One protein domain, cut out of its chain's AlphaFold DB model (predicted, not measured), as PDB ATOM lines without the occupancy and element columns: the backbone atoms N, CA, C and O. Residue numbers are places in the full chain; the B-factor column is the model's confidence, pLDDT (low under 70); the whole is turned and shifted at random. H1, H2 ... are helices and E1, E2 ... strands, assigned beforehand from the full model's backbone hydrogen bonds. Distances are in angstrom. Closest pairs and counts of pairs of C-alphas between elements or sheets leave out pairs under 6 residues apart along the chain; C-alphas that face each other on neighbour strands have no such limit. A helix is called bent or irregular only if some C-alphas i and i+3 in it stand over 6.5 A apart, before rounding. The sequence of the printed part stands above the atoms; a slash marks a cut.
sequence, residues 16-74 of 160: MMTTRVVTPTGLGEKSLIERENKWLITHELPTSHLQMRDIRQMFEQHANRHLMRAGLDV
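AT A GLANCE: This is residues 16 to 74 of the 160 residues of the protein "MobA_MobL domain-containing protein" of Agrobacterium bohemicum (UniProt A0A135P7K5). The domain is an open V with few contacts between its parts: one limb is a small two-stranded hairpin, E1 and E2, with the link of residues 31 to 36 that leads from it, and the other limb is one long helix, H2, with the short helix H1 at the corner where the limbs meet. Residues 53 to 62 and 65 to 71 stick out, so far from the rest that no C-alpha 8 or more residues away along the chain comes within 10 A of them, and residues 70 to 74 fold back as a short hook after H2. The printed part has 59 residues with two named strands and two named helices, in the order E1, E2, H1, H2; the sheet has the order E1 - E2 and is antiparallel, and the class is mixed, helices and strands. The whole is only just extended, close to loose, with a radius of gyration of the C-alphas of 15.9 A, and its C-alphas span 44 by 28 by 16 A, an outline that is only just flat.

HOW THE PARTS SIT: The sheet is made of E1, residues 20 to 23, and E2, residues 26 to 30, which are antiparallel neighbours and form a hairpin. The angle between their N-to-C directions is 141 degrees. The C-alphas of Arg 20 and Lys 30 face each other at 4.3 A, and those of Thr 23 and Gly 26 face each other at 5.2 A. Across the pair, N 21 and O 29 are within hydrogen-bond range at 2.9 A, and N 28 and O 21 at 2.8 A. A short link of 6 residues joins E2 to H1, residues 37 to 42. H1 is apart from E1. A tight link of 5 residues then joins H1 to H2, residues 48 to 69. H1 and H2 are close but not clearly touching, with 1 pair of C-alphas within 8 A; the closest C-alphas are those of Asn 37 and Ser 48, 6.4 A apart. Their lines are about perpendicular at 72 degrees, only just past a steep tilt, and their centres are 24.3 A apart. H2 is apart from E1 and from E2. In H1 and H2 every O i to N i+4 pair is within hydrogen-bond range.

IN THESE COORDINATES: E1 runs from Arg 20, whose C-alpha is at (-42.098, 37.386, 32.924), to Thr 23 and measures 9.2 A from first to last C-alpha. Pro 24 and Thr 25 make the tight link to E2, which runs from Gly 26 to Lys 30 over 12.3 A. H1 runs from Asn 37, with its C-alpha at (-32.400, 24.404, 35.060), to Thr 42 and measures 8.5 A. H2 is the longest helix, with 22 residues from Ser 48 to Arg 69; it measures 31.5 A and ends with C-alpha 69 at (-61.801, 18.612, 11.880). Neither helix is bent.

THE WHOLE: The two C-alphas farthest apart are those of Thr 25 and Asp 73, at 46.4 A. The C-alphas of the first and last printed residues, Met 16 and Val 74, are 27.5 A apart. Without the stretches that stand free, the remaining 42 residues span 44 by 28 by 14 A, with a radius of gyration of 14.5 A. The printed part runs from residue 16 to residue 74 with no cut, and no link between named elements is long. The mean pLDDT of the printed part is 95.8, and no printed residue is under 70 in this predicted model.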
ATOM      1  N   MET A  16     -45.055  35.697  19.923       95.06
ATOM      2  CA  MET A  16     -44.273  36.393  20.942       95.06
ATOM      3  C   MET A  16     -44.956  36.246  22.297       95.06
ATOM      4  O   MET A  16     -46.169  36.415  22.407       95.06
ATOM      5  N   MET A  17     -44.166  35.950  23.326       93.81
ATOM      6  CA  MET A  17     -44.621  35.823  24.708       93.81
ATOM      7  C   MET A  17     -43.743  36.663  25.633       93.81
ATOM      8  O   MET A  17     -42.594  36.965  25.310       93.81
ATOM      9  N   THR A  18     -44.278  37.053  26.786       95.81
ATOM     10  CA  THR A  18     -43.491  37.736  27.814       95.81
ATOM     11  C   THR A  18     -42.538  36.752  28.492       95.81
ATOM     12  O   THR A  18     -42.884  35.606  28.762       95.81
ATOM     13  N   THR A  19     -41.341  37.218  28.850       96.56
ATOM     14  CA  THR A  19     -40.359  36.428  29.622       96.56
ATOM     15  C   THR A  19     -40.622  36.454  31.133       96.56
ATOM     16  O   THR A  19     -39.896  35.861  31.934       96.56
ATOM     17  N   ARG A  20     -41.666  37.180  31.542       97.31
ATOM     18  CA  ARG A  20     -42.098  37.386  32.924       97.31
ATOM     19  C   ARG A  20     -43.585  37.101  33.058       97.31
ATOM     20  O   ARG A  20     -44.345  37.287  32.104       97.31
ATOM     21  N   VAL A  21     -43.975  36.669  34.251       96.56
ATOM     22  CA  VAL A  21     -45.376  36.453  34.618       96.56
ATOM     23  C   VAL A  21     -46.093  37.800  34.630       96.56
ATOM     24  O   VAL A  21     -45.620  38.751  35.249       96.56
ATOM     25  N   VAL A  22     -47.227  37.882  33.939       96.38
ATOM     26  CA  VAL A  22     -48.092  39.065  33.971       96.38
ATOM     27  C   VAL A  22     -48.937  39.007  35.240       96.38
ATOM     28  O   VAL A  22     -49.621  38.016  35.486       96.38
ATOM     29  N   THR A  23     -48.889  40.062  36.046       96.56
ATOM     30  CA  THR A  23     -49.684  40.228  37.268       96.56
ATOM     31  C   THR A  23     -50.563  41.480  37.150       96.56
ATOM     32  O   THR A  23     -50.327  42.310  36.267       96.56
ATOM     33  N   PRO A  24     -51.557  41.678  38.038       97.88
ATOM     34  CA  PRO A  24     -52.388  42.887  38.019       97.88
ATOM     35  C   PRO A  24     -51.601  44.201  38.145       97.88
ATOM     36  O   PRO A  24     -52.091  45.246  37.731       97.88
ATOM     37  N   THR A  25     -50.388  44.160  38.705       96.75
ATOM     38  CA  THR A  25     -49.531  45.336  38.926       96.75
ATOM     39  C   THR A  25     -48.407  45.477  37.896       96.75
ATOM     40  O   THR A  25     -47.610  46.406  38.004       96.75
ATOM     41  N   GLY A  26     -48.305  44.577  36.911       96.06
ATOM     42  CA  GLY A  26     -47.299  44.644  35.846       96.06
ATOM     43  C   GLY A  26     -46.560  43.327  35.602       96.06
ATOM     44  O   GLY A  26     -47.113  42.240  35.749       96.06
ATOM     45  N   LEU A  27     -45.298  43.419  35.173       97.56
ATOM     46  CA  LEU A  27     -44.448  42.252  34.927       97.56
ATOM     47  C   LEU A  27     -43.749  41.822  36.215       97.56
ATOM     48  O   LEU A  27     -42.941  42.565  36.768       97.56
ATOM     49  N   GLY A  28     -44.045  40.608  36.667       96.25
ATOM     50  CA  GLY A  28     -43.482  40.029  37.877       96.25
ATOM     51  C   GLY A  28     -42.210  39.222  37.630       96.25
ATOM     52  O   GLY A  28     -41.325  39.572  36.843       96.25
ATOM     53  N   GLU A  29     -42.127  38.106  38.342       95.88
ATOM     54  CA  GLU A  29     -41.023  37.159  38.288       95.88
ATOM     55  C   GLU A  29     -40.802  36.553  36.895       95.88
ATOM     56  O   GLU A  29     -41.697  36.514  36.045       95.88
ATOM     57  N   LYS A  30     -39.588  36.041  36.668       96.62
ATOM     58  CA  LYS A  30     -39.243  35.323  35.434       96.62
ATOM     59  C   LYS A  30     -40.149  34.097  35.267       96.62
ATOM     60  O   LYS A  30     -40.328  33.344  36.233       96.62
ATOM     61  N   SER A  31     -40.707  33.903  34.068       95.50
ATOM     62  CA  SER A  31     -41.532  32.731  33.755       95.50
ATOM     63  C   SER A  31     -40.699  31.448  33.849       95.50
ATOM     64  O   SER A  31     -39.481  31.478  33.672       95.50
ATOM     65  N   LEU A  32     -41.338  30.318  34.164       95.50
ATOM     66  CA  LEU A  32     -40.625  29.066  34.452       95.50
ATOM     67  C   LEU A  32     -39.758  28.582  33.286       95.50
ATOM     68  O   LEU A  32     -38.628  28.160  33.515       95.50
ATOM     69  N   ILE A  33     -40.255  28.697  32.053       95.06
ATOM     70  CA  ILE A  33     -39.541  28.252  30.850       95.06
ATOM     71  C   ILE A  33     -38.220  29.004  30.647       95.06
ATOM     72  O   ILE A  33     -37.243  28.444  30.152       95.06
ATOM     73  N   GLU A  34     -38.178  30.254  31.106       96.31
ATOM     74  CA  GLU A  34     -37.039  31.154  30.997       96.31
ATOM     75  C   GLU A  34     -36.043  31.000  32.159       96.31
ATOM     76  O   GLU A  34     -34.972  31.611  32.140       96.31
ATOM     77  N   ARG A  35     -36.365  30.240  33.215       96.38
ATOM     78  CA  ARG A  35     -35.453  30.040  34.355       96.38
ATOM     79  C   ARG A  35     -34.360  29.030  34.028       96.38
ATOM     80  O   ARG A  35     -34.525  28.145  33.199       96.38
ATOM     81  N   GLU A  36     -33.222  29.170  34.702       96.50
ATOM     82  CA  GLU A  36     -32.141  28.196  34.576       96.50
ATOM     83  C   GLU A  36     -32.536  26.850  35.198       96.50
ATOM     84  O   GLU A  36     -33.188  26.792  36.244       96.50
ATOM     85  N   ASN A  37     -32.084  25.753  34.586       97.75
ATOM     86  CA  ASN A  37     -32.400  24.404  35.060       97.75
ATOM     87  C   ASN A  37     -31.934  24.156  36.498       97.75
ATOM     88  O   ASN A  37     -32.607  23.434  37.223       97.75
ATOM     89  N   LYS A  38     -30.821  24.767  36.928       97.94
ATOM     90  CA  LYS A  38     -30.334  24.638  38.308       97.94
ATOM     91  C   LYS A  38     -31.377  25.138  39.308       97.94
ATOM     92  O   LYS A  38     -31.732  24.408  40.226       97.94
ATOM     93  N   TRP A  39     -31.906  26.342  39.087       97.62
ATOM     94  CA  TRP A  39     -32.971  26.911  39.907       97.62
ATOM     95  C   TRP A  39     -34.227  26.037  39.874       97.62
ATOM     96  O   TRP A  39     -34.776  25.745  40.931       97.62
ATOM     97  N   LEU A  40     -34.648  25.579  38.687       97.88
ATOM     98  CA  LEU A  40     -35.836  24.728  38.532       97.88
ATOM     99  C   LEU A  40     -35.708  23.432  39.342       97.88
ATOM    100  O   LEU A  40     -36.604  23.109  40.112       97.88
ATOM    101  N   ILE A  41     -34.566  22.750  39.247       97.81
ATOM    102  CA  ILE A  41     -34.302  21.504  39.976       97.81
ATOM    103  C   ILE A  41     -34.294  21.738  41.490       97.81
ATOM    104  O   ILE A  41     -34.903  20.967  42.222       97.81
ATOM    105  N   THR A  42     -33.653  22.810  41.969       98.00
ATOM    106  CA  THR A  42     -33.651  23.162  43.403       98.00
ATOM    107  C   THR A  42     -35.057  23.428  43.951       98.00
ATOM    108  O   THR A  42     -35.274  23.263  45.145       98.00
ATOM    109  N   HIS A  43     -36.005  23.810  43.094       97.06
ATOM    110  CA  HIS A  43     -37.402  24.055  43.461       97.06
ATOM    111  C   HIS A  43     -38.336  22.898  43.064       97.06
ATOM    112  O   HIS A  43     -39.547  23.092  43.052       97.06
ATOM    113  N   GLU A  44     -37.797  21.722  42.717       97.50
ATOM    114  CA  GLU A  44     -38.571  20.532  42.318       97.50
ATOM    115  C   GLU A  44     -39.484  20.762  41.096       97.50
ATOM    116  O   GLU A  44     -40.535  20.144  40.933       97.50
ATOM    117  N   LEU A  45     -39.067  21.658  40.200       97.62
ATOM    118  CA  LEU A  45     -39.792  22.014  38.984       97.62
ATOM    119  C   LEU A  45     -39.189  21.336  37.743       97.62
ATOM    120  O   LEU A  45     -37.982  21.071  37.691       97.62
ATOM    121  N   PRO A  46     -40.003  21.090  36.697       96.81
ATOM    122  CA  PRO A  46     -39.516  20.506  35.454       96.81
ATOM    123  C   PRO A  46     -38.488  21.421  34.786       96.81
ATOM    124  O   PRO A  46     -38.659  22.639  34.716       96.81
ATOM    125  N   THR A  47     -37.436  20.821  34.231       97.56
ATOM    126  CA  THR A  47     -36.431  21.543  33.439       97.56
ATOM    127  C   THR A  47     -37.069  22.225  32.229       97.56
ATOM    128  O   THR A  47     -38.112  21.788  31.734       97.56
ATOM    129  N   SER A  48     -36.418  23.254  31.681       94.62
ATOM    130  CA  SER A  48     -36.901  23.926  30.467       94.62
ATOM    131  C   SER A  48     -37.066  22.946  29.300       94.62
ATOM    132  O   SER A  48     -37.956  23.116  28.475       94.62
ATOM    133  N   HIS A  49     -36.259  21.880  29.242       94.06
ATOM    134  CA  HIS A  49     -36.398  20.844  28.218       94.06
ATOM    135  C   HIS A  49     -37.700  20.042  28.363       94.06
ATOM    136  O   HIS A  49     -38.388  19.825  27.368       94.06
ATOM    137  N   LEU A  50     -38.067  19.650  29.588       95.81
ATOM    138  CA  LEU A  50     -39.338  18.969  29.854       95.81
ATOM    139  C   LEU A  50     -40.526  19.886  29.553       95.81
ATOM    140  O   LEU A  50     -41.433  19.485  28.834       95.81
ATOM    141  N   GLN A  51     -40.465  21.145  29.990       97.06
ATOM    142  CA  GLN A  51     -41.498  22.133  29.673       97.06
ATOM    143  C   GLN A  51     -41.640  22.344  28.150       97.06
ATOM    144  O   GLN A  51     -42.753  22.374  27.627       97.06
ATOM    145  N   MET A  52     -40.530  22.429  27.402       95.31
ATOM    146  CA  MET A  52     -40.562  22.522  25.934       95.31
ATOM    147  C   MET A  52     -41.161  21.279  25.279       95.31
ATOM    148  O   MET A  52     -41.882  21.403  24.286       95.31
ATOM    149  N   ARG A  53     -40.860  20.084  25.796       95.38
ATOM    150  CA  ARG A  53     -41.462  18.838  25.314       95.38
ATOM    151  C   ARG A  53     -42.978  18.873  25.505       95.38
ATOM    152  O   ARG A  53     -43.701  18.586  24.555       95.38
ATOM    153  N   ASP A  54     -43.446  19.305  26.670       96.12
ATOM    154  CA  ASP A  54     -44.874  19.389  26.974       96.12
ATOM    155  C   ASP A  54     -45.581  20.418  26.065       96.12
ATOM    156  O   ASP A  54     -46.644  20.130  25.515       96.12
ATOM    157  N   ILE A  55     -44.952  21.569  25.778       95.69
ATOM    158  CA  ILE A  55     -45.455  22.546  24.789       95.69
ATOM    159  C   ILE A  55     -45.577  21.914  23.396       95.69
ATOM    160  O   ILE A  55     -46.585  22.106  22.710       95.69
ATOM    161  N   ARG A  56     -44.569  21.151  22.955       95.81
ATOM    162  CA  ARG A  56     -44.602  20.476  21.647       95.81
ATOM    163  C   ARG A  56     -45.699  19.417  21.583       95.81
ATOM    164  O   ARG A  56     -46.392  19.339  20.572       95.81
ATOM    165  N   GLN A  57     -45.899  18.660  22.658       96.62
ATOM    166  CA  GLN A  57     -46.989  17.693  22.758       96.62
ATOM    167  C   GLN A  57     -48.360  18.388  22.720       96.62
ATOM    168  O   GLN A  57     -49.266  17.941  22.019       96.62
ATOM    169  N   MET A  58     -48.528  19.515  23.420       97.00
ATOM    170  CA  MET A  58     -49.767  20.302  23.369       97.00
ATOM    171  C   MET A  58     -50.048  20.849  21.967       97.00
ATOM    172  O   MET A  58     -51.202  20.842  21.521       97.00
ATOM    173  N   PHE A  59     -49.007  21.314  21.270       96.06
ATOM    174  CA  PHE A  59     -49.110  21.748  19.880       96.06
ATOM    175  C   PHE A  59     -49.538  20.595  18.973       96.06
ATOM    176  O   PHE A  59     -50.481  20.759  18.205       96.06
ATOM    177  N   GLU A  60     -48.901  19.429  19.095       95.81
ATOM    178  CA  GLU A  60     -49.262  18.220  18.352       95.81
ATOM    179  C   GLU A  60     -50.752  17.886  18.516       95.81
ATOM    180  O   GLU A  60     -51.478  17.740  17.532       95.81
ATOM    181  N   GLN A  61     -51.240  17.848  19.759       96.31
ATOM    182  CA  GLN A  61     -52.642  17.565  20.065       96.31
ATOM    183  C   GLN A  61     -53.597  18.595  19.444       96.31
ATOM    184  O   GLN A  61     -54.658  18.228  18.928       96.31
ATOM    185  N   HIS A  62     -53.242  19.884  19.484       96.56
ATOM    186  CA  HIS A  62     -54.038  20.940  18.857       96.56
ATOM    187  C   HIS A  62     -54.036  20.811  17.334       96.56
ATOM    188  O   HIS A  62     -55.108  20.787  16.725       96.56
ATOM    189  N   ALA A  63     -52.860  20.680  16.723       95.38
ATOM    190  CA  ALA A  63     -52.708  20.537  15.283       95.38
ATOM    191  C   ALA A  63     -53.505  19.330  14.769       95.38
ATOM    192  O   ALA A  63     -54.362  19.492  13.903       95.38
ATOM    193  N   ASN A  64     -53.327  18.154  15.377       95.62
ATOM    194  CA  ASN A  64     -54.022  16.925  14.985       95.62
ATOM    195  C   ASN A  64     -55.544  17.033  15.136       95.62
ATOM    196  O   ASN A  64     -56.287  16.570  14.270       95.62
ATOM    197  N   ARG A  65     -56.036  17.706  16.186       95.81
ATOM    198  CA  ARG A  65     -57.473  17.981  16.346       95.81
ATOM    199  C   ARG A  65     -58.018  18.831  15.197       95.81
ATOM    200  O   ARG A  65     -59.116  18.562  14.711       95.81
ATOM    201  N   HIS A  66     -57.287  19.862  14.781       96.06
ATOM    202  CA  HIS A  66     -57.704  20.740  13.688       96.06
ATOM    203  C   HIS A  66     -57.581  20.072  12.313       96.06
ATOM    204  O   HIS A  66     -58.492  20.224  11.503       96.06
ATOM    205  N   LEU A  67     -56.532  19.279  12.081       94.50
ATOM    206  CA  LEU A  67     -56.367  18.465  10.871       94.50
ATOM    207  C   LEU A  67     -57.537  17.487  10.703       94.50
ATOM    208  O   LEU A  67     -58.178  17.461   9.654       94.50
ATOM    209  N   MET A  68     -57.903  16.782  11.777       93.81
ATOM    210  CA  MET A  68     -59.056  15.881  11.787       93.81
ATOM    211  C   MET A  68     -60.375  16.617  11.512       93.81
ATOM    212  O   MET A  68     -61.180  16.154  10.709       93.81
ATOM    213  N   ARG A  69     -60.603  17.783  12.135       95.44
ATOM    214  CA  ARG A  69     -61.801  18.612  11.880       95.44
ATOM    215  C   ARG A  69     -61.887  19.113  10.438       95.44
ATOM    216  O   ARG A  69     -62.989  19.316   9.943       95.44
ATOM    217  N   ALA A  70     -60.747  19.302   9.780       95.88
ATOM    218  CA  ALA A  70     -60.667  19.657   8.367       95.88
ATOM    219  C   ALA A  70     -60.819  18.446   7.423       95.88
ATOM    220  O   ALA A  70     -60.751  18.617   6.209       95.88
ATOM    221  N   GLY A  71     -61.009  17.229   7.953       93.44
ATOM    222  CA  GLY A  71     -61.118  16.002   7.161       93.44
ATOM    223  C   GLY A  71     -59.790  15.528   6.564       93.44
ATOM    224  O   GLY A  71     -59.792  14.753   5.610       93.44
ATOM    225  N   LEU A  72     -58.657  16.000   7.091       90.81
ATOM    226  CA  LEU A  72     -57.332  15.622   6.613       90.81
ATOM    227  C   LEU A  72     -56.833  14.388   7.370       90.81
ATOM    228  O   LEU A  72     -56.663  14.425   8.589       90.81
ATOM    229  N   ASP A  73     -56.554  13.309   6.637       87.88
ATOM    230  CA  ASP A  73     -55.926  12.096   7.173       87.88
ATOM    231  C   ASP A  73     -54.399  12.248   7.224       87.88
ATOM    232  O   ASP A  73     -53.652  11.564   6.522       87.88
ATOM    233  N   VAL A  74     -53.944  13.235   7.997       87.50
ATOM    234  CA  VAL A  74     -52.530  13.462   8.306       87.50
ATOM    235  C   VAL A  74     -52.362  13.776   9.786       87.50
ATOM    236  O   VAL A  74     -53.225  14.420  10.391       87.50
TER     237      VAL A  74